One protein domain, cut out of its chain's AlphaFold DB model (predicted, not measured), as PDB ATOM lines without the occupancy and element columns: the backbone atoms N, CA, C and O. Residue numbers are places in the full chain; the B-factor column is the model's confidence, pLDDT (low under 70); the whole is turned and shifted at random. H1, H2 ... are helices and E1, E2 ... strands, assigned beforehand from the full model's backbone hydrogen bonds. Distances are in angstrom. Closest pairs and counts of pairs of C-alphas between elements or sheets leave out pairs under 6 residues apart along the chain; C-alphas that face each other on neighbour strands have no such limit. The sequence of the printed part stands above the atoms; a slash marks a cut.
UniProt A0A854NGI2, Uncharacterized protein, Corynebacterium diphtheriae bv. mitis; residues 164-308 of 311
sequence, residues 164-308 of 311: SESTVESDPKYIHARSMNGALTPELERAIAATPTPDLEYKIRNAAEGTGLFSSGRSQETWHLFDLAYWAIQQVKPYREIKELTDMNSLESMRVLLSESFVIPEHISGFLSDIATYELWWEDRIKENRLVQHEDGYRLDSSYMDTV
ATOM      1  N   SER A 164      10.682 -44.012 -69.762       61.56
ATOM      2  CA  SER A 164      11.261 -43.597 -68.488       61.56
ATOM      3  C   SER A 164      11.187 -44.744 -67.486       61.56
ATOM      4  O   SER A 164      10.219 -45.498 -67.466       61.56
ATOM      5  N   GLU A 165      12.154 -44.855 -66.571       54.62
ATOM      6  CA  GLU A 165      12.088 -45.842 -65.474       54.62
ATOM      7  C   GLU A 165      10.791 -45.724 -64.644       54.62
ATOM      8  O   GLU A 165      10.342 -46.703 -64.052       54.62
ATOM      9  N   SER A 166      10.122 -44.564 -64.671       52.78
ATOM     10  CA  SER A 166       8.817 -44.360 -64.034       52.78
ATOM     11  C   SER A 166       7.647 -45.100 -64.707       52.78
ATOM     12  O   SER A 166       6.602 -45.237 -64.077       52.78
ATOM     13  N   THR A 167       7.766 -45.586 -65.951       50.09
ATOM     14  CA  THR A 167       6.717 -46.416 -66.586       50.09
ATOM     15  C   THR A 167       6.701 -47.831 -66.002       50.09
ATOM     16  O   THR A 167       5.627 -48.365 -65.720       50.09
ATOM     17  N   VAL A 168       7.873 -48.393 -65.685       54.22
ATOM     18  CA  VAL A 168       8.034 -49.682 -64.981       54.22
ATOM     19  C   VAL A 168       7.460 -49.615 -63.565       54.22
ATOM     20  O   VAL A 168       6.851 -50.574 -63.096       54.22
ATOM     21  N   GLU A 169       7.583 -48.461 -62.901       55.47
ATOM     22  CA  GLU A 169       7.015 -48.229 -61.567       55.47
ATOM     23  C   GLU A 169       5.481 -48.357 -61.523       55.47
ATOM     24  O   GLU A 169       4.931 -48.580 -60.446       55.47
ATOM     25  N   SER A 170       4.804 -48.285 -62.678       64.12
ATOM     26  CA  SER A 170       3.346 -48.404 -62.802       64.12
ATOM     27  C   SER A 170       2.832 -49.791 -63.233       64.12
ATOM     28  O   SER A 170       1.618 -50.010 -63.217       64.12
ATOM     29  N   ASP A 171       3.710 -50.751 -63.570       77.12
ATOM     30  CA  ASP A 171       3.310 -52.128 -63.910       77.12
ATOM     31  C   ASP A 171       2.730 -52.839 -62.666       77.12
ATOM     32  O   ASP A 171       3.421 -52.958 -61.646       77.12
ATOM     33  N   PRO A 172       1.497 -53.386 -62.718       79.12
ATOM     34  CA  PRO A 172       0.899 -54.126 -61.608       79.12
ATOM     35  C   PRO A 172       1.766 -55.262 -61.047       79.12
ATOM     36  O   PRO A 172       1.800 -55.464 -59.834       79.12
ATOM     37  N   LYS A 173       2.494 -56.008 -61.891       79.75
ATOM     38  CA  LYS A 173       3.398 -57.079 -61.428       79.75
ATOM     39  C   LYS A 173       4.564 -56.509 -60.633       79.75
ATOM     40  O   LYS A 173       5.004 -57.117 -59.657       79.75
ATOM     41  N   TYR A 174       5.056 -55.354 -61.058       79.94
ATOM     42  CA  TYR A 174       6.161 -54.666 -60.415       79.94
ATOM     43  C   TYR A 174       5.737 -54.045 -59.079       79.94
ATOM     44  O   TYR A 174       6.395 -54.260 -58.058       79.94
ATOM     45  N   ILE A 175       4.582 -53.375 -59.054       87.31
ATOM     46  CA  ILE A 175       3.947 -52.862 -57.833       87.31
ATOM     47  C   ILE A 175       3.730 -54.002 -56.834       87.31
ATOM     48  O   ILE A 175       4.092 -53.865 -55.662       87.31
ATOM     49  N   HIS A 176       3.205 -55.145 -57.290       88.88
ATOM     50  CA  HIS A 176       3.021 -56.331 -56.457       88.88
ATOM     51  C   HIS A 176       4.354 -56.832 -55.888       88.88
ATOM     52  O   HIS A 176       4.485 -57.029 -54.679       88.88
ATOM     53  N   ALA A 177       5.377 -56.993 -56.735       86.81
ATOM     54  CA  ALA A 177       6.689 -57.472 -56.312       86.81
ATOM     55  C   ALA A 177       7.320 -56.570 -55.240       86.81
ATOM     56  O   ALA A 177       7.787 -57.081 -54.220       86.81
ATOM     57  N   ARG A 178       7.285 -55.245 -55.429       90.12
ATOM     58  CA  ARG A 178       7.796 -54.269 -54.454       90.12
ATOM     59  C   ARG A 178       6.994 -54.260 -53.162       90.12
ATOM     60  O   ARG A 178       7.572 -54.333 -52.081       90.12
ATOM     61  N   SER A 179       5.671 -54.215 -53.258       92.94
ATOM     62  CA  SER A 179       4.799 -54.137 -52.083       92.94
ATOM     63  C   SER A 179       4.922 -55.395 -51.219       92.94
ATOM     64  O   SER A 179       5.080 -55.313 -49.999       92.94
ATOM     65  N   MET A 180       4.944 -56.572 -51.851       92.75
ATOM     66  CA  MET A 180       4.949 -57.852 -51.143       92.75
ATOM     67  C   MET A 180       6.336 -58.312 -50.698       92.75
ATOM     68  O   MET A 180       6.439 -58.928 -49.640       92.75
ATOM     69  N   ASN A 181       7.392 -58.004 -51.457       90.69
ATOM     70  CA  ASN A 181       8.735 -58.541 -51.200       90.69
ATOM     71  C   ASN A 181       9.791 -57.474 -50.892       90.69
ATOM     72  O   ASN A 181      10.886 -57.824 -50.453       90.69
ATOM     73  N   GLY A 182       9.496 -56.192 -51.113       92.69
ATOM     74  CA  GLY A 182      10.428 -55.108 -50.824       92.69
ATOM     75  C   GLY A 182      10.731 -55.000 -49.330       92.69
ATOM     76  O   GLY A 182       9.860 -55.232 -48.480       92.69
ATOM     77  N   ALA A 183      11.975 -54.648 -49.011       94.88
ATOM     78  CA  ALA A 183      12.424 -54.474 -47.637       94.88
ATOM     79  C   ALA A 183      11.655 -53.331 -46.964       94.88
ATOM     80  O   ALA A 183      11.415 -52.295 -47.584       94.88
ATOM     81  N   LEU A 184      11.265 -53.515 -45.703       96.38
ATOM     82  CA  LEU A 184      10.749 -52.429 -44.870       96.38
ATOM     83  C   LEU A 184      11.908 -51.796 -44.099       96.38
ATOM     84  O   LEU A 184      12.943 -52.426 -43.878       96.38
ATOM     85  N   THR A 185      11.728 -50.554 -43.660       95.56
ATOM     86  CA  THR A 185      12.686 -49.938 -42.735       95.56
ATOM     87  C   THR A 185      12.711 -50.697 -41.401       95.56
ATOM     88  O   THR A 185      11.650 -51.107 -40.909       95.56
ATOM     89  N   PRO A 186      13.881 -50.849 -40.751       95.81
ATOM     90  CA  PRO A 186      13.979 -51.518 -39.452       95.81
ATOM     91  C   PRO A 186      13.056 -50.913 -38.384       95.81
ATOM     92  O   PRO A 186      12.594 -51.597 -37.475       95.81
ATOM     93  N   GLU A 187      12.814 -49.609 -38.443       96.00
ATOM     94  CA  GLU A 187      11.916 -48.866 -37.563       96.00
ATOM     95  C   GLU A 187      10.453 -49.291 -37.759       96.00
ATOM     96  O   GLU A 187       9.754 -49.534 -36.771       96.00
ATOM     97  N   LEU A 188      10.005 -49.432 -39.012       96.81
ATOM     98  CA  LEU A 188       8.656 -49.895 -39.331       96.81
ATOM     99  C   LEU A 188       8.471 -51.366 -38.938       96.81
ATOM    100  O   LEU A 188       7.458 -51.703 -38.329       96.81
ATOM    101  N   GLU A 189       9.464 -52.223 -39.187       97.06
ATOM    102  CA  GLU A 189       9.450 -53.623 -38.735       97.06
ATOM    103  C   GLU A 189       9.300 -53.723 -37.211       97.06
ATOM    104  O   GLU A 189       8.462 -54.475 -36.705       97.06
ATOM    105  N   ARG A 190      10.063 -52.917 -36.457       96.06
ATOM    106  CA  ARG A 190       9.957 -52.859 -34.989       96.06
ATOM    107  C   ARG A 190       8.577 -52.394 -34.533       96.06
ATOM    108  O   ARG A 190       8.036 -52.960 -33.584       96.06
ATOM    109  N   ALA A 191       8.007 -51.386 -35.189       96.88
ATOM    110  CA  ALA A 191       6.677 -50.882 -34.868       96.88
ATOM    111  C   ALA A 191       5.580 -51.921 -35.134       96.88
ATOM    112  O   ALA A 191       4.708 -52.136 -34.288       96.88
ATOM    113  N   ILE A 192       5.653 -52.622 -36.267       97.75
ATOM    114  CA  ILE A 192       4.730 -53.707 -36.606       97.75
ATOM    115  C   ILE A 192       4.834 -54.831 -35.570       97.75
ATOM    116  O   ILE A 192       3.815 -55.248 -35.024       97.75
ATOM    117  N   ALA A 193       6.050 -55.268 -35.233       96.00
ATOM    118  CA  ALA A 193       6.277 -56.330 -34.253       96.00
ATOM    119  C   ALA A 193       5.789 -55.970 -32.837       96.00
ATOM    120  O   ALA A 193       5.363 -56.846 -32.086       96.00
ATOM    121  N   ALA A 194       5.837 -54.687 -32.465       94.94
ATOM    122  CA  ALA A 194       5.329 -54.193 -31.185       94.94
ATOM    123  C   ALA A 194       3.795 -54.066 -31.143       94.94
ATOM    124  O   ALA A 194       3.217 -53.918 -30.063       94.94
ATOM    125  N   THR A 195       3.123 -54.116 -32.295       95.62
ATOM    126  CA  THR A 195       1.682 -53.895 -32.395       95.62
ATOM    127  C   THR A 195       0.931 -55.226 -32.299       95.62
ATOM    128  O   THR A 195       1.147 -56.110 -33.126       95.62
ATOM    129  N   PRO A 196      -0.002 -55.406 -31.341       92.62
ATOM    130  CA  PRO A 196      -0.731 -56.661 -31.148       92.62
ATOM    131  C   PRO A 196      -1.869 -56.822 -32.172       92.62
ATOM    132  O   PRO A 196      -3.036 -56.979 -31.820       92.62
ATOM    133  N   THR A 197      -1.547 -56.730 -33.459       95.38
ATOM    134  CA  THR A 197      -2.483 -56.875 -34.578       95.38
ATOM    135  C   THR A 197      -1.993 -58.003 -35.484       95.38
ATOM    136  O   THR A 197      -0.936 -57.862 -36.099       95.38
ATOM    137  N   PRO A 198      -2.726 -59.130 -35.564       93.38
ATOM    138  CA  PRO A 198      -2.365 -60.234 -36.446       93.38
ATOM    139  C   PRO A 198      -2.224 -59.778 -37.899       93.38
ATOM    140  O   PRO A 198      -3.027 -58.976 -38.379       93.38
ATOM    141  N   ASP A 199      -1.205 -60.301 -38.578       95.19
ATOM    142  CA  ASP A 199      -0.942 -60.081 -40.006       95.19
ATOM    143  C   ASP A 199      -0.833 -58.599 -40.416       95.19
ATOM    144  O   ASP A 199      -1.073 -58.246 -41.573       95.19
ATOM    145  N   LEU A 200      -0.465 -57.711 -39.483       97.31
ATOM    146  CA  LEU A 200      -0.393 -56.272 -39.749       97.31
ATOM    147  C   LEU A 200       0.589 -55.935 -40.877       97.31
ATOM    148  O   LEU A 200       0.268 -55.095 -41.714       97.31
ATOM    149  N   GLU A 201       1.738 -56.613 -40.945       97.75
ATOM    150  CA  GLU A 201       2.683 -56.434 -42.054       97.75
ATOM    151  C   GLU A 201       2.021 -56.735 -43.401       97.75
ATOM    152  O   GLU A 201       2.053 -55.909 -44.308       97.75
ATOM    153  N   TYR A 202       1.358 -57.888 -43.514       96.62
ATOM    154  CA  TYR A 202       0.662 -58.293 -44.733       96.62
ATOM    155  C   TYR A 202      -0.433 -57.288 -45.115       96.62
ATOM    156  O   TYR A 202      -0.576 -56.939 -46.284       96.62
ATOM    157  N   LYS A 203      -1.179 -56.757 -44.136       97.88
ATOM    158  CA  LYS A 203      -2.178 -55.703 -44.373       97.88
ATOM    159  C   LYS A 203      -1.546 -54.410 -44.891       97.88
ATOM    160  O   LYS A 203      -2.066 -53.842 -45.845       97.88
ATOM    161  N   ILE A 204      -0.427 -53.974 -44.311       98.25
ATOM    162  CA  ILE A 204       0.319 -52.794 -44.777       98.25
ATOM    163  C   ILE A 204       0.819 -53.008 -46.210       98.25
ATOM    164  O   ILE A 204       0.631 -52.134 -47.049       98.25
ATOM    165  N   ARG A 205       1.395 -54.177 -46.513       97.56
ATOM    166  CA  ARG A 205       1.892 -54.518 -47.855       97.56
ATOM    167  C   ARG A 205       0.780 -54.530 -48.906       97.56
ATOM    168  O   ARG A 205       0.929 -53.886 -49.937       97.56
ATOM    169  N   ASN A 206      -0.363 -55.157 -48.622       95.88
ATOM    170  CA  ASN A 206      -1.514 -55.126 -49.536       95.88
ATOM    171  C   ASN A 206      -2.069 -53.711 -49.730       95.88
ATOM    172  O   ASN A 206      -2.461 -53.339 -50.834       95.88
ATOM    173  N   ALA A 207      -2.125 -52.910 -48.661       96.94
ATOM    174  CA  ALA A 207      -2.561 -51.525 -48.770       96.94
ATOM    175  C   ALA A 207      -1.582 -50.696 -49.615       96.94
ATOM    176  O   ALA A 207      -2.027 -49.861 -50.395       96.94
ATOM    177  N   ALA A 208      -0.275 -50.958 -49.511       96.19
ATOM    178  CA  ALA A 208       0.742 -50.326 -50.344       96.19
ATOM    179  C   ALA A 208       0.586 -50.711 -51.822       96.19
ATOM    180  O   ALA A 208       0.596 -49.827 -52.679       96.19
ATOM    181  N   GLU A 209       0.321 -51.984 -52.121       93.81
ATOM    182  CA  GLU A 209       0.036 -52.443 -53.486       93.81
ATOM    183  C   GLU A 209      -1.157 -51.694 -54.095       93.81
ATOM    184  O   GLU A 209      -1.063 -51.167 -55.203       93.81
ATOM    185  N   GLY A 210      -2.247 -51.546 -53.334       91.12
ATOM    186  CA  GLY A 210      -3.446 -50.828 -53.772       91.12
ATOM    187  C   GLY A 210      -3.242 -49.335 -54.059       91.12
ATOM    188  O   GLY A 210      -4.106 -48.717 -54.674       91.12
ATOM    189  N   THR A 211      -2.117 -48.748 -53.638       91.38
ATOM    190  CA  THR A 211      -1.768 -47.349 -53.944       91.38
ATOM    191  C   THR A 211      -0.941 -47.197 -55.216       91.38
ATOM    192  O   THR A 211      -0.742 -46.078 -55.667       91.38
ATOM    193  N   GLY A 212      -0.410 -48.286 -55.780       88.94
ATOM    194  CA  GLY A 212       0.593 -48.195 -56.844       88.94
ATOM    195  C   GLY A 212       1.948 -47.656 -56.373       88.94
ATOM    196  O   GLY A 212       2.747 -47.221 -57.191       88.94
ATOM    197  N   LEU A 213       2.206 -47.651 -55.057       89.50
ATOM    198  CA  LEU A 213       3.414 -47.105 -54.417       89.50
ATOM    199  C   LEU A 213       3.677 -45.610 -54.670       89.50
ATOM    200  O   LEU A 213       4.760 -45.103 -54.366       89.50
ATOM    201  N   PHE A 214       2.665 -44.891 -55.150       88.44
ATOM    202  CA  PHE A 214       2.700 -43.457 -55.376       88.44
ATOM    203  C   PHE A 214       1.352 -42.837 -55.012       88.44
ATOM    204  O   PHE A 214       0.300 -43.377 -55.341       88.44
ATOM    205  N   SER A 215       1.356 -41.677 -54.359       85.88
ATOM    206  CA  SER A 215       0.111 -40.965 -54.086       85.88
ATOM    207  C   SER A 215       0.258 -39.455 -54.051       85.88
ATOM    208  O   SER A 215       1.214 -38.913 -53.491       85.88
ATOM    209  N   SER A 216      -0.765 -38.788 -54.584       85.12
ATOM    210  CA  SER A 216      -0.970 -37.352 -54.456       85.12
ATOM    211  C   SER A 216      -2.446 -37.047 -54.192       85.12
ATOM    212  O   SER A 216      -3.341 -37.522 -54.897       85.12
ATOM    213  N   GLY A 217      -2.710 -36.228 -53.176       87.31
ATOM    214  CA  GLY A 217      -4.048 -35.772 -52.820       87.31
ATOM    215  C   GLY A 217      -4.857 -36.776 -51.991       87.31
ATOM    216  O   GLY A 217      -4.329 -37.528 -51.178       87.31
ATOM    217  N   ARG A 218      -6.190 -36.735 -52.125       89.81
ATOM    218  CA  ARG A 218      -7.110 -37.574 -51.335       89.81
ATOM    219  C   ARG A 218      -7.457 -38.857 -52.087       89.81
ATOM    220  O   ARG A 218      -8.135 -38.792 -53.109       89.81
ATOM    221  N   SER A 219      -7.085 -40.007 -51.532       91.69
ATOM    222  CA  SER A 219      -7.465 -41.340 -52.027       91.69
ATOM    223  C   SER A 219      -7.830 -42.251 -50.856       91.69
ATOM    224  O   SER A 219      -7.226 -42.179 -49.782       91.69
ATOM    225  N   GLN A 220      -8.823 -43.121 -51.062       92.69
ATOM    226  CA  GLN A 220      -9.255 -44.073 -50.039       92.69
ATOM    227  C   GLN A 220      -8.184 -45.140 -49.773       92.69
ATOM    228  O   GLN A 220      -8.003 -45.554 -48.629       92.69
ATOM    229  N   GLU A 221      -7.474 -45.555 -50.816       93.31
ATOM    230  CA  GLU A 221      -6.378 -46.521 -50.798       93.31
ATOM    231  C   GLU A 221      -5.192 -45.958 -50.008       93.31
ATOM    232  O   GLU A 221      -4.689 -46.600 -49.087       93.31
ATOM    233  N   THR A 222      -4.824 -44.704 -50.282       94.56
ATOM    234  CA  THR A 222      -3.727 -44.009 -49.583       94.56
ATOM    235  C   THR A 222      -4.039 -43.821 -48.107       94.56
ATOM    236  O   THR A 222      -3.219 -44.108 -47.240       94.56
ATOM    237  N   TRP A 223      -5.258 -43.383 -47.806       96.44
ATOM    238  CA  TRP A 223      -5.741 -43.288 -46.437       96.44
ATOM    239  C   TRP A 223      -5.679 -44.617 -45.705       96.44
ATOM    240  O   TRP A 223      -5.235 -44.646 -44.564       96.44
ATOM    241  N   HIS A 224      -6.076 -45.708 -46.359       97.62
ATOM    242  CA  HIS A 224      -6.016 -47.031 -45.759       97.62
ATOM    243  C   HIS A 224      -4.579 -47.440 -45.412       97.62
ATOM    244  O   HIS A 224      -4.337 -47.884 -44.289       97.62
ATOM    245  N   LEU A 225      -3.628 -47.230 -46.330       98.00
ATOM    246  CA  LEU A 225      -2.206 -47.446 -46.058       98.00
ATOM    247  C   LEU A 225      -1.730 -46.587 -44.880       98.00
ATOM    248  O   LEU A 225      -1.077 -47.096 -43.969       98.00
ATOM    249  N   PHE A 226      -2.077 -45.299 -44.874       98.12
ATOM    250  CA  PHE A 226      -1.647 -44.373 -43.832       98.12
ATOM    251  C   PHE A 226      -2.227 -44.722 -42.463       98.12
ATOM    252  O   PHE A 226      -1.501 -44.677 -41.475       98.12
ATOM    253  N   ASP A 227      -3.490 -45.143 -42.398       98.44
ATOM    254  CA  ASP A 227      -4.119 -45.597 -41.160       98.44
ATOM    255  C   ASP A 227      -3.394 -46.821 -40.584       98.44
ATOM    256  O   ASP A 227      -3.097 -46.863 -39.392       98.44
ATOM    257  N   LEU A 228      -3.065 -47.806 -41.428       98.50
ATOM    258  CA  LEU A 228      -2.357 -49.019 -41.012       98.50
ATOM    259  C   LEU A 228      -0.912 -48.736 -40.579       98.50
ATOM    260  O   LEU A 228      -0.469 -49.233 -39.542       98.50
ATOM    261  N   ALA A 229      -0.185 -47.925 -41.347       97.81
ATOM    262  CA  ALA A 229       1.182 -47.541 -41.017       97.81
ATOM    263  C   ALA A 229       1.226 -46.699 -39.733       97.81
ATOM    264  O   ALA A 229       2.021 -46.986 -38.837       97.81
ATOM    265  N   TYR A 230       0.323 -45.722 -39.587       98.19
ATOM    266  CA  TYR A 230       0.231 -44.923 -38.369       98.19
ATOM    267  C   TYR A 230      -0.155 -45.774 -37.154       98.19
ATOM    268  O   TYR A 230       0.414 -45.606 -36.075       98.19
ATOM    269  N   TRP A 231      -1.076 -46.730 -37.329       97.94
ATOM    270  CA  TRP A 231      -1.482 -47.673 -36.284       97.94
ATOM    271  C   TRP A 231      -0.309 -48.477 -35.716       97.94
ATOM    272  O   TRP A 231      -0.272 -48.708 -34.503       97.94
ATOM    273  N   ALA A 232       0.651 -48.852 -36.566       97.56
ATOM    274  CA  ALA A 232       1.878 -49.510 -36.138       97.56
ATOM    275  C   ALA A 232       2.793 -48.547 -35.359       97.56
ATOM    276  O   ALA A 232       3.155 -48.791 -34.207       97.56
ATOM    277  N   ILE A 233       3.162 -47.418 -35.971       96.44
ATOM    278  CA  ILE A 233       4.211 -46.532 -35.431       96.44
ATOM    279  C   ILE A 233       3.783 -45.809 -34.149       96.44
ATOM    280  O   ILE A 233       4.623 -45.566 -33.280       96.44
ATOM    281  N   GLN A 234       2.485 -45.552 -33.952       94.81
ATOM    282  CA  GLN A 234       1.983 -44.920 -32.728       94.81
ATOM    283  C   GLN A 234       2.164 -45.780 -31.461       94.81
ATOM    284  O   GLN A 234       2.009 -45.269 -30.348       94.81
ATOM    285  N   GLN A 235       2.444 -47.085 -31.598       91.12
ATOM    286  CA  GLN A 235       2.756 -47.956 -30.455       91.12
ATOM    287  C   GLN A 235       4.164 -47.707 -29.915       91.12
ATOM    288  O   GLN A 235       4.416 -47.902 -28.729       91.12
ATOM    289  N   VAL A 236       5.074 -47.253 -30.780       90.44
ATOM    290  CA  VAL A 236       6.453 -46.918 -30.416       90.44
ATOM    291  C   VAL A 236       6.543 -45.447 -30.024       90.44
ATOM    292  O   VAL A 236       7.081 -45.118 -28.968       90.44
ATOM    293  N   LYS A 237       5.993 -44.565 -30.866       88.31
ATOM    294  CA  LYS A 237       6.049 -43.115 -30.687       88.31
ATOM    295  C   LYS A 237       4.832 -42.447 -31.344       88.31
ATOM    296  O   LYS A 237       4.794 -42.333 -32.568       88.31
ATOM    297  N   PRO A 238       3.833 -41.996 -30.568       89.94
ATOM    298  CA  PRO A 238       2.786 -41.132 -31.098       89.94
ATOM    299  C   PRO A 238       3.348 -39.737 -31.415       89.94
ATOM    300  O   PRO A 238       4.291 -39.272 -30.773       89.94
ATOM    301  N   TYR A 239       2.742 -39.062 -32.390       93.75
ATOM    302  CA  TYR A 239       3.177 -37.751 -32.875       93.75
ATOM    303  C   TYR A 239       2.312 -36.640 -32.296       93.75
ATOM    304  O   TYR A 239       1.091 -36.782 -32.200       93.75
ATOM    305  N   ARG A 240       2.916 -35.516 -31.914       94.62
ATOM    306  CA  ARG A 240       2.182 -34.370 -31.351       94.62
ATOM    307  C   ARG A 240       1.659 -33.429 -32.421       94.62
ATOM    308  O   ARG A 240       0.644 -32.773 -32.211       94.62
ATOM    309  N   GLU A 241       2.339 -33.381 -33.557       94.75
ATOM    310  CA  GLU A 241       1.990 -32.530 -34.684       94.75
ATOM    311  C   GLU A 241       2.375 -33.185 -36.013       94.75
ATOM    312  O   GLU A 241       3.312 -33.979 -36.092       94.75
ATOM    313  N   ILE A 242       1.675 -32.795 -37.080       95.69
ATOM    314  CA  ILE A 242       1.920 -33.281 -38.446       95.69
ATOM    315  C   ILE A 242       3.361 -33.043 -38.921       95.69
ATOM    316  O   ILE A 242       3.907 -33.821 -39.702       95.69
ATOM    317  N   LYS A 243       4.018 -31.998 -38.408       95.81
ATOM    318  CA  LYS A 243       5.406 -31.680 -38.746       95.81
ATOM    319  C   LYS A 243       6.377 -32.777 -38.302       95.81
ATOM    320  O   LYS A 243       7.289 -33.105 -39.047       95.81
ATOM    321  N   GLU A 244       6.168 -33.371 -37.128       95.50
ATOM    322  CA  GLU A 244       7.000 -34.481 -36.644       95.50
ATOM    323  C   GLU A 244       6.802 -35.748 -37.497       95.50
ATOM    324  O   GLU A 244       7.746 -36.504 -37.725       95.50
ATOM    325  N   LEU A 245       5.582 -35.962 -38.001       95.12
ATOM    326  CA  LEU A 245       5.226 -37.095 -38.860       95.12
ATOM    327  C   LEU A 245       5.844 -36.997 -40.264       95.12
ATOM    328  O   LEU A 245       6.075 -38.021 -40.909       95.12
ATOM    329  N   THR A 246       6.123 -35.776 -40.727       95.31
ATOM    330  CA  THR A 246       6.561 -35.466 -42.100       95.31
ATOM    331  C   THR A 246       8.008 -34.969 -42.207       95.31
ATOM    332  O   THR A 246       8.461 -34.644 -43.312       95.31
ATOM    333  N   ASP A 247       8.744 -34.914 -41.092       93.50
ATOM    334  CA  ASP A 247      10.128 -34.437 -41.045       93.50
ATOM    335  C   ASP A 247      11.099 -35.416 -41.718       93.50
ATOM    336  O   ASP A 247      11.478 -36.440 -41.152       93.50
ATOM    337  N   MET A 248      11.581 -35.034 -42.901       88.25
ATOM    338  CA  MET A 248      12.544 -35.813 -43.685       88.25
ATOM    339  C   MET A 248      13.905 -36.019 -43.003       88.25
ATOM    340  O   MET A 248      14.688 -36.839 -43.467       88.25
ATOM    341  N   ASN A 249      14.214 -35.296 -41.922       91.06
ATOM    342  CA  ASN A 249      15.459 -35.487 -41.166       91.06
ATOM    343  C   ASN A 249      15.305 -36.491 -40.015       91.06
ATOM    344  O   ASN A 249      16.280 -36.795 -39.326       91.06
ATOM    345  N   SER A 250      14.089 -36.982 -39.779       91.12
ATOM    346  CA  SER A 250      13.780 -37.937 -38.725       91.12
ATOM    347  C   SER A 250      13.525 -39.309 -39.337       91.12
ATOM    348  O   SER A 250      12.496 -39.517 -39.981       91.12
ATOM    349  N   LEU A 251      14.424 -40.260 -39.059       88.00
ATOM    350  CA  LEU A 251      14.281 -41.672 -39.451       88.00
ATOM    351  C   LEU A 251      13.029 -42.329 -38.862       88.00
ATOM    352  O   LEU A 251      12.570 -43.349 -39.354       88.00
ATOM    353  N   GLU A 252      12.470 -41.747 -37.804       90.25
ATOM    354  CA  GLU A 252      11.245 -42.247 -37.196       90.25
ATOM    355  C   GLU A 252       9.997 -41.711 -37.899       90.25
ATOM    356  O   GLU A 252       8.948 -42.330 -37.768       90.25
ATOM    357  N   SER A 253      10.085 -40.594 -38.638       95.12
ATOM    358  CA  SER A 253       8.915 -39.959 -39.252       95.12
ATOM    359  C   SER A 253       8.231 -40.903 -40.238       95.12
ATOM    360  O   SER A 253       8.879 -41.574 -41.038       95.12
ATOM    361  N   MET A 254       6.900 -40.927 -40.227       96.06
ATOM    362  CA  MET A 254       6.130 -41.801 -41.113       96.06
ATOM    363  C   MET A 254       6.482 -41.594 -42.587       96.06
ATOM    364  O   MET A 254       6.528 -42.557 -43.349       96.06
ATOM    365  N   ARG A 255       6.757 -40.345 -42.979       94.81
ATOM    366  CA  ARG A 255       7.144 -40.025 -44.350       94.81
ATOM    367  C   ARG A 255       8.449 -40.712 -44.752       94.81
ATOM    368  O   ARG A 255       8.474 -41.328 -45.813       94.81
ATOM    369  N   VAL A 256       9.484 -40.651 -43.909       94.62
ATOM    370  CA  VAL A 256      10.759 -41.346 -44.164       94.62
ATOM    371  C   VAL A 256      10.546 -42.855 -44.159       94.62
ATOM    372  O   VAL A 256      10.917 -43.519 -45.125       94.62
ATOM    373  N   LEU A 257       9.848 -43.375 -43.142       96.00
ATOM    374  CA  LEU A 257       9.566 -44.804 -43.004       96.00
ATOM    375  C   LEU A 257       8.924 -45.402 -44.255       96.00
ATOM    376  O   LEU A 257       9.339 -46.473 -44.686       96.00
ATOM    377  N   LEU A 258       7.930 -44.730 -44.838       96.06
ATOM    378  CA  LEU A 258       7.271 -45.196 -46.056       96.06
ATOM    379  C   LEU A 258       8.145 -44.984 -47.301       96.06
ATOM    380  O   LEU A 258       8.238 -45.892 -48.127       96.06
ATOM    381  N   SER A 259       8.833 -43.843 -47.416       93.00
ATOM    382  CA  SER A 259       9.689 -43.538 -48.574       93.00
ATOM    383  C   SER A 259      10.930 -44.414 -48.701       93.00
ATOM    384  O   SER A 259      11.475 -44.529 -49.795       93.00
ATOM    385  N   GLU A 260      11.348 -45.052 -47.609       93.38
ATOM    386  CA  GLU A 260      12.485 -45.976 -47.566       93.38
ATOM    387  C   GLU A 260      12.052 -47.446 -47.393       93.38
ATOM    388  O   GLU A 260      12.894 -48.334 -47.286       93.38
ATOM    389  N   SER A 261      10.743 -47.726 -47.378       95.38
ATOM    390  CA  SER A 261      10.190 -49.089 -47.349       95.38
ATOM    391  C   SER A 261       9.716 -49.538 -48.731       95.38
ATOM    392  O   SER A 261       9.476 -48.720 -49.609       95.38
ATOM    393  N   PHE A 262       9.512 -50.845 -48.913       94.38
ATOM    394  CA  PHE A 262       9.128 -51.476 -50.186       94.38
ATOM    395  C   PHE A 262      10.213 -51.363 -51.273       94.38
ATOM    396  O   PHE A 262       9.927 -51.344 -52.474       94.38
ATOM    397  N   VAL A 263      11.476 -51.296 -50.843       87.69
ATOM    398  CA  VAL A 263      12.644 -51.163 -51.720       87.69
ATOM    399  C   VAL A 263      13.155 -52.549 -52.126       87.69
ATOM    400  O   VAL A 263      13.278 -53.445 -51.288       87.69
ATOM    401  N   ILE A 264      13.459 -52.724 -53.413       82.38
ATOM    402  CA  ILE A 264      14.112 -53.911 -53.992       82.38
ATOM    403  C   ILE A 264      15.442 -53.487 -54.640       82.38
ATOM    404  O   ILE A 264      15.564 -52.315 -54.984       82.38
ATOM    405  N   PRO A 265      16.446 -54.374 -54.802       71.81
ATOM    406  CA  PRO A 265      17.790 -54.006 -55.275       71.81
ATOM    407  C   PRO A 265      17.842 -53.199 -56.579       71.81
ATOM    408  O   PRO A 265      18.798 -52.464 -56.810       71.81
ATOM    409  N   GLU A 266      16.830 -53.352 -57.424       66.88
ATOM    410  CA  GLU A 266      16.711 -52.719 -58.729       66.88
ATOM    411  C   GLU A 266      16.244 -51.252 -58.664       66.88
ATOM    412  O   GLU A 266      16.344 -50.562 -59.671       66.88
ATOM    413  N   HIS A 267      15.770 -50.750 -57.513       65.12
ATOM    414  CA  HIS A 267      15.308 -49.365 -57.340       65.12
ATOM    415  C   HIS A 267      15.706 -48.772 -55.985       65.12
ATOM    416  O   HIS A 267      15.854 -49.470 -54.988       65.12
ATOM    417  N   ILE A 268      15.844 -47.444 -55.939       62.09
ATOM    418  CA  ILE A 268      16.327 -46.712 -54.752       62.09
ATOM    419  C   ILE A 268      15.224 -46.000 -53.955       62.09
ATOM    420  O   ILE A 268      15.514 -45.409 -52.918       62.09
ATOM    421  N   SER A 269      13.978 -46.021 -54.430       73.50
ATOM    422  CA  SER A 269      12.838 -45.340 -53.806       73.50
ATOM    423  C   SER A 269      11.808 -46.339 -53.277       73.50
ATOM    424  O   SER A 269      11.632 -47.430 -53.823       73.50
ATOM    425  N   GLY A 270      11.132 -45.975 -52.190       87.44
ATOM    426  CA  GLY A 270      10.024 -46.706 -51.584       87.44
ATOM    427  C   GLY A 270       8.653 -46.175 -52.002       87.44
ATOM    428  O   GLY A 270       8.433 -45.868 -53.175       87.44
ATOM    429  N   PHE A 271       7.727 -46.045 -51.048       92.38
ATOM    430  CA  PHE A 271       6.435 -45.388 -51.276       92.38
ATOM    431  C   PHE A 271       6.606 -43.865 -51.395       92.38
ATOM    432  O   PHE A 271       7.111 -43.207 -50.482       92.38
ATOM    433  N   LEU A 272       6.140 -43.281 -52.496       89.62
ATOM    434  CA  LEU A 272       6.300 -41.855 -52.770       89.62
ATOM    435  C   LEU A 272       4.997 -41.086 -52.551       89.62
ATOM    436  O   LEU A 272       3.949 -41.429 -53.091       89.62
ATOM    437  N   SER A 273       5.064 -39.999 -51.785       89.12
ATOM    438  CA  SER A 273       3.943 -39.071 -51.650       89.12
ATOM    439  C   SER A 273       4.400 -37.666 -51.267       89.12
ATOM    440  O   SER A 273       5.440 -37.474 -50.621       89.12
ATOM    441  N   ASP A 274       3.628 -36.669 -51.695       87.94
ATOM    442  CA  ASP A 274       3.856 -35.272 -51.344       87.94
ATOM    443  C   ASP A 274       3.466 -34.975 -49.882       87.94
ATOM    444  O   ASP A 274       2.669 -35.676 -49.259       87.94
ATOM    445  N   ILE A 275       4.055 -33.922 -49.300       91.75
ATOM    446  CA  ILE A 275       3.772 -33.529 -47.907       91.75
ATOM    447  C   ILE A 275       2.294 -33.171 -47.701       91.75
ATOM    448  O   ILE A 275       1.727 -33.510 -46.662       91.75
ATOM    449  N   ALA A 276       1.663 -32.561 -48.709       91.25
ATOM    450  CA  ALA A 276       0.267 -32.157 -48.649       91.25
ATOM    451  C   ALA A 276      -0.647 -33.370 -48.426       91.25
ATOM    452  O   ALA A 276      -1.594 -33.293 -47.658       91.25
ATOM    453  N   THR A 277      -0.344 -34.524 -49.013       94.38
ATOM    454  CA  THR A 277      -1.128 -35.755 -48.856       94.38
ATOM    455  C   THR A 277      -1.146 -36.246 -47.405       94.38
ATOM    456  O   THR A 277      -2.208 -36.609 -46.891       94.38
ATOM    457  N   TYR A 278      -0.010 -36.181 -46.701       96.69
ATOM    458  CA  TYR A 278       0.054 -36.478 -45.264       96.69
ATOM    459  C   TYR A 278      -0.744 -35.465 -44.435       96.69
ATOM    460  O   TYR A 278      -1.473 -35.858 -43.523       96.69
ATOM    461  N   GLU A 279      -0.636 -34.173 -44.762       96.50
ATOM    462  CA  GLU A 279      -1.392 -33.104 -44.098       96.50
ATOM    463  C   GLU A 279      -2.904 -33.304 -44.261       96.50
ATOM    464  O   GLU A 279      -3.639 -33.267 -43.277       96.50
ATOM    465  N   LEU A 280      -3.361 -33.621 -45.474       97.56
ATOM    466  CA  LEU A 280      -4.767 -33.891 -45.766       97.56
ATOM    467  C   LEU A 280      -5.292 -35.107 -44.993       97.56
ATOM    468  O   LEU A 280      -6.391 -35.048 -44.443       97.56
ATOM    469  N   TRP A 281      -4.524 -36.202 -44.925       98.00
ATOM    470  CA  TRP A 281      -4.895 -37.366 -44.112       98.00
ATOM    471  C   TRP A 281      -5.017 -37.005 -42.627       98.00
ATOM    472  O   TRP A 281      -6.018 -37.345 -41.994       98.00
ATOM    473  N   TRP A 282      -4.042 -36.276 -42.081       98.00
ATOM    474  CA  TRP A 282      -4.038 -35.857 -40.680       98.00
ATOM    475  C   TRP A 282      -5.238 -34.965 -40.342       98.00
ATOM    476  O   TRP A 282      -5.958 -35.222 -39.374       98.00
ATOM    477  N   GLU A 283      -5.491 -33.944 -41.164       97.62
ATOM    478  CA  GLU A 283      -6.631 -33.035 -41.021       97.62
ATOM    479  C   GLU A 283      -7.967 -33.778 -41.074       97.62
ATOM    480  O   GLU A 283      -8.828 -33.570 -40.213       97.62
ATOM    481  N   ASP A 284      -8.136 -34.663 -42.059       97.62
ATOM    482  CA  ASP A 284      -9.376 -35.410 -42.232       97.62
ATOM    483  C   ASP A 284      -9.602 -36.352 -41.038       97.62
ATOM    484  O   ASP A 284     -10.700 -36.371 -40.479       97.62
ATOM    485  N   ARG A 285      -8.566 -37.044 -40.543       97.62
ATOM    486  CA  ARG A 285      -8.702 -37.925 -39.373       97.62
ATOM    487  C   ARG A 285      -9.003 -37.182 -38.078       97.62
ATOM    488  O   ARG A 285      -9.794 -37.690 -37.280       97.62
ATOM    489  N   ILE A 286      -8.445 -35.990 -37.870       97.69
ATOM    490  CA  ILE A 286      -8.825 -35.140 -36.731       97.69
ATOM    491  C   ILE A 286     -10.283 -34.693 -36.872       97.69
ATOM    492  O   ILE A 286     -11.070 -34.844 -35.938       97.69
ATOM    493  N   LYS A 287     -10.671 -34.182 -38.045       97.56
ATOM    494  CA  LYS A 287     -12.032 -33.691 -38.314       97.56
ATOM    495  C   LYS A 287     -13.093 -34.781 -38.144       97.56
ATOM    496  O   LYS A 287     -14.206 -34.502 -37.700       97.56
ATOM    497  N   GLU A 288     -12.751 -36.017 -38.486       96.94
ATOM    498  CA  GLU A 288     -13.604 -37.197 -38.340       96.94
ATOM    499  C   GLU A 288     -13.614 -37.778 -36.912       96.94
ATOM    500  O   GLU A 288     -14.310 -38.763 -36.673       96.94
ATOM    501  N   ASN A 289     -12.872 -37.189 -35.963       96.62
ATOM    502  CA  ASN A 289     -12.629 -37.723 -34.612       96.62
ATOM    503  C   ASN A 289     -12.031 -39.143 -34.610       96.62
ATOM    504  O   ASN A 289     -12.288 -39.934 -33.706       96.62
ATOM    505  N   ARG A 290     -11.244 -39.475 -35.637       97.62
ATOM    506  CA  ARG A 290     -10.537 -40.758 -35.773       97.62
ATOM    507  C   ARG A 290      -9.108 -40.686 -35.261       97.62
ATOM    508  O   ARG A 290      -8.586 -41.703 -34.831       97.62
ATOM    509  N   LEU A 291      -8.490 -39.509 -35.303       97.56
ATOM    510  CA  LEU A 291      -7.179 -39.225 -34.728       97.56
ATOM    511  C   LEU A 291      -7.377 -38.287 -33.532       97.56
ATOM    512  O   LEU A 291      -7.695 -37.110 -33.693       97.56
ATOM    513  N   VAL A 292      -7.253 -38.836 -32.326       97.12
ATOM    514  CA  VAL A 292      -7.650 -38.195 -31.066       97.12
ATOM    515  C   VAL A 292      -6.413 -37.763 -30.288       97.12
ATOM    516  O   VAL A 292      -5.416 -38.480 -30.243       97.12
ATOM    517  N   GLN A 293      -6.460 -36.579 -29.683       96.12
ATOM    518  CA  GLN A 293      -5.352 -36.048 -28.894       96.12
ATOM    519  C   GLN A 293      -5.283 -36.714 -27.511       96.12
ATOM    520  O   GLN A 293      -6.266 -36.714 -26.769       96.12
ATOM    521  N   HIS A 294      -4.103 -37.214 -27.143       94.75
ATOM    522  CA  HIS A 294      -3.753 -37.710 -25.809       94.75
ATOM    523  C   HIS A 294      -2.568 -36.918 -25.226       94.75
ATOM    524  O   HIS A 294      -2.001 -36.046 -25.886       94.75
ATOM    525  N   GLU A 295      -2.189 -37.196 -23.971       92.44
ATOM    526  CA  GLU A 295      -1.073 -36.510 -23.292       92.44
ATOM    527  C   GLU A 295       0.286 -36.735 -23.983       92.44
ATOM    528  O   GLU A 295       1.165 -35.870 -23.948       92.44
ATOM    529  N   ASP A 296       0.468 -37.897 -24.610       92.44
ATOM    530  CA  ASP A 296       1.706 -38.304 -25.272       92.44
ATOM    531  C   ASP A 296       1.747 -37.946 -26.765       92.44
ATOM    532  O   ASP A 296       2.834 -37.724 -27.299       92.44
ATOM    533  N   GLY A 297       0.592 -37.791 -27.410       95.75
ATOM    534  CA  GLY A 297       0.451 -37.371 -28.802       95.75
ATOM    535  C   GLY A 297      -0.924 -37.733 -29.356       95.75
ATOM    536  O   GLY A 297      -1.834 -38.107 -28.619       95.75
ATOM    537  N   TYR A 298      -1.095 -37.622 -30.666       97.75
ATOM    538  CA  TYR A 298      -2.304 -38.068 -31.341       97.75
ATOM    539  C   TYR A 298      -2.291 -39.580 -31.555       97.75
ATOM    540  O   TYR A 298      -1.273 -40.159 -31.939       97.75
ATOM    541  N   ARG A 299      -3.433 -40.230 -31.338       97.50
ATOM    542  CA  ARG A 299      -3.602 -41.673 -31.535       97.50
ATOM    543  C   ARG A 299      -4.846 -41.956 -32.362       97.50
ATOM    544  O   ARG A 299      -5.869 -41.294 -32.196       97.50
ATOM    545  N   LEU A 300      -4.755 -42.929 -33.261       97.50
ATOM    546  CA  LEU A 300      -5.921 -43.450 -33.960       97.50
ATOM    547  C   LEU A 300      -6.844 -44.145 -32.959       97.50
ATOM    548  O   LEU A 300      -6.402 -44.971 -32.155       97.50
ATOM    549  N   ASP A 301      -8.128 -43.809 -33.034       95.94
ATOM    550  CA  ASP A 301      -9.178 -44.410 -32.227       95.94
ATOM    551  C   ASP A 301      -9.271 -45.919 -32.499       95.94
ATOM    552  O   ASP A 301      -9.297 -46.375 -33.645       95.94
ATOM    553  N   SER A 302      -9.324 -46.718 -31.432       94.00
ATOM    554  CA  SER A 302      -9.314 -48.179 -31.565       94.00
ATOM    555  C   SER A 302     -10.596 -48.721 -32.206       94.00
ATOM    556  O   SER A 302     -10.523 -49.669 -32.978       94.00
ATOM    557  N   SER A 303     -11.758 -48.099 -31.962       94.25
ATOM    558  CA  SER A 303     -13.025 -48.536 -32.571       94.25
ATOM    559  C   SER A 303     -13.070 -48.243 -34.075       94.25
ATOM    560  O   SER A 303     -13.613 -49.022 -34.865       94.25
ATOM    561  N   TYR A 304     -12.429 -47.150 -34.492       96.50
ATOM    562  CA  TYR A 304     -12.177 -46.872 -35.897       96.50
ATOM    563  C   TYR A 304     -11.256 -47.932 -36.510       96.50
ATOM    564  O   TYR A 304     -11.590 -48.508 -37.551       96.50
ATOM    565  N   MET A 305     -10.146 -48.254 -35.845       96.75
ATOM    566  CA  MET A 305      -9.191 -49.238 -36.357       96.75
ATOM    567  C   MET A 305      -9.753 -50.657 -36.418       96.75
ATOM    568  O   MET A 305      -9.459 -51.367 -37.375       96.75
ATOM    569  N   ASP A 306     -10.668 -51.037 -35.526       94.19
ATOM    570  CA  ASP A 306     -11.425 -52.292 -35.644       94.19
ATOM    571  C   ASP A 306     -12.209 -52.391 -36.963       94.19
ATOM    572  O   ASP A 306     -12.499 -53.490 -37.440       94.19
ATOM    573  N   THR A 307     -12.588 -51.253 -37.552       93.69
ATOM    574  CA  THR A 307     -13.259 -51.197 -38.856       93.69
ATOM    575  C   THR A 307     -12.248 -51.245 -39.998       93.69
ATOM    576  O   THR A 307     -12.466 -51.960 -40.974       93.69
ATOM    577  N   VAL A 308     -11.129 -50.524 -39.870       94.44
ATOM    578  CA  VAL A 308     -10.038 -50.515 -40.859       94.44
ATOM    579  C   VAL A 308      -9.423 -51.908 -41.014       94.44
ATOM    580  O   VAL A 308      -9.213 -52.360 -42.133       94.44
TER     581      VAL A 308
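This is residues 164 to 308 of the 311 residues of an uncharacterized protein of Corynebacterium diphtheriae bv. mitis (UniProt A0A854NGI2). A body of helices is built round the longest one, H5, with H4 folded back along one side of it and H8 crossing on the other side, while the small strand hairpin E1 and E2 is at one end of the long axis and the short H1 at the other. H2 runs beside H4, and H3, H7 and H9 pack on H5. The printed part has 145 residues, with named elements in the order H1 to H8, E1, E2, H9; the class is mostly helix, and the one sheet is the antiparallel pair E1 - E2. It is compact, with a radius of gyration of the C-alphas of 14.4 A and spans of 46 by 31 by 29 A.

E1 is residues 291 to 293 and E2 residues 298 to 300. H5, residues 220 to 233, is 20.0 A long from C-alpha 220 at (-9.255, -44.073, -50.039) to C-alpha 233 at (4.211, -46.532, -35.431). H8, residues 275 to 287, measures 18.5 A, H4, residues 200 to 209, 14.3 A, H2, residues 172 to 181, 13.8 A, and H3, residues 186 to 194, 12.3 A. The shorter helices are H1, residues 165 to 168, H6, residues 242 to 246, H7, residues 254 to 259, and H9, residues 302 to 308, which ends with C-alpha 308 at (-10.038, -50.515, -40.859).

E1 and E2 form an antiparallel hairpin, with N 292 and O 299 2.8 A apart and N 299 and O 292 2.9 A apart, both within hydrogen-bond range. The closest C-alphas of H5 and E2, Trp 231 and Leu 300, are 6.6 A apart; those of H8 and E1, Arg 285 and Leu 291, 5.1 A. H5 is the hub, touching four helices. H4 and H5 form a helical hairpin at a shallow tilt of 31 degrees, closest at the C-alphas of Ala 207 and Leu 225, 4.9 A. H3 touches H5 about perpendicular, at 79 degrees, with the C-alphas of Ala 191 and Ile 233 5.0 A apart; there H5 touches with residues 232 to 233 alone. H9 touches H5 at a steep tilt of 43 degrees, with the C-alphas of His 224 and Val 308 closest, 7.2 A. H7 and H5 only just touch, with 3 pairs of C-alphas within 8 A, the closest being Tyr 230 and Met 254, 7.2 A. H5 and H8 are close but not clearly touching, at 82 degrees, with the C-alphas of Trp 223 and Trp 281 6.4 A apart. H6 touches H8, with the C-alphas of Ile 242 and Glu 279 6.6 A apart, and touches H7 only at the corner, with those of Thr 246 and Arg 255 5.1 A apart. H2 touches H4 at 22 degrees, a shallow tilt, opposite ways, with the C-alphas of Ser 179 and Arg 205 5.1 A apart. H1 touches no helix. Every O i to N i+4 pair is within hydrogen-bond range in H2 to H8; H9 has 2 of 3, and H1 is too short for such a pair.

The C-alphas of Ser 164 and Glu 295 are the farthest apart, 47.4 A. The printed part has no cut. The link from H7 to H8, residues 260 to 274, is long. Residues 214 to 215 pair in parallel with residues 272 to 273. The mean pLDDT of the printed part is 91.0; residues 164 to 170 and 266 to 268 are under 70.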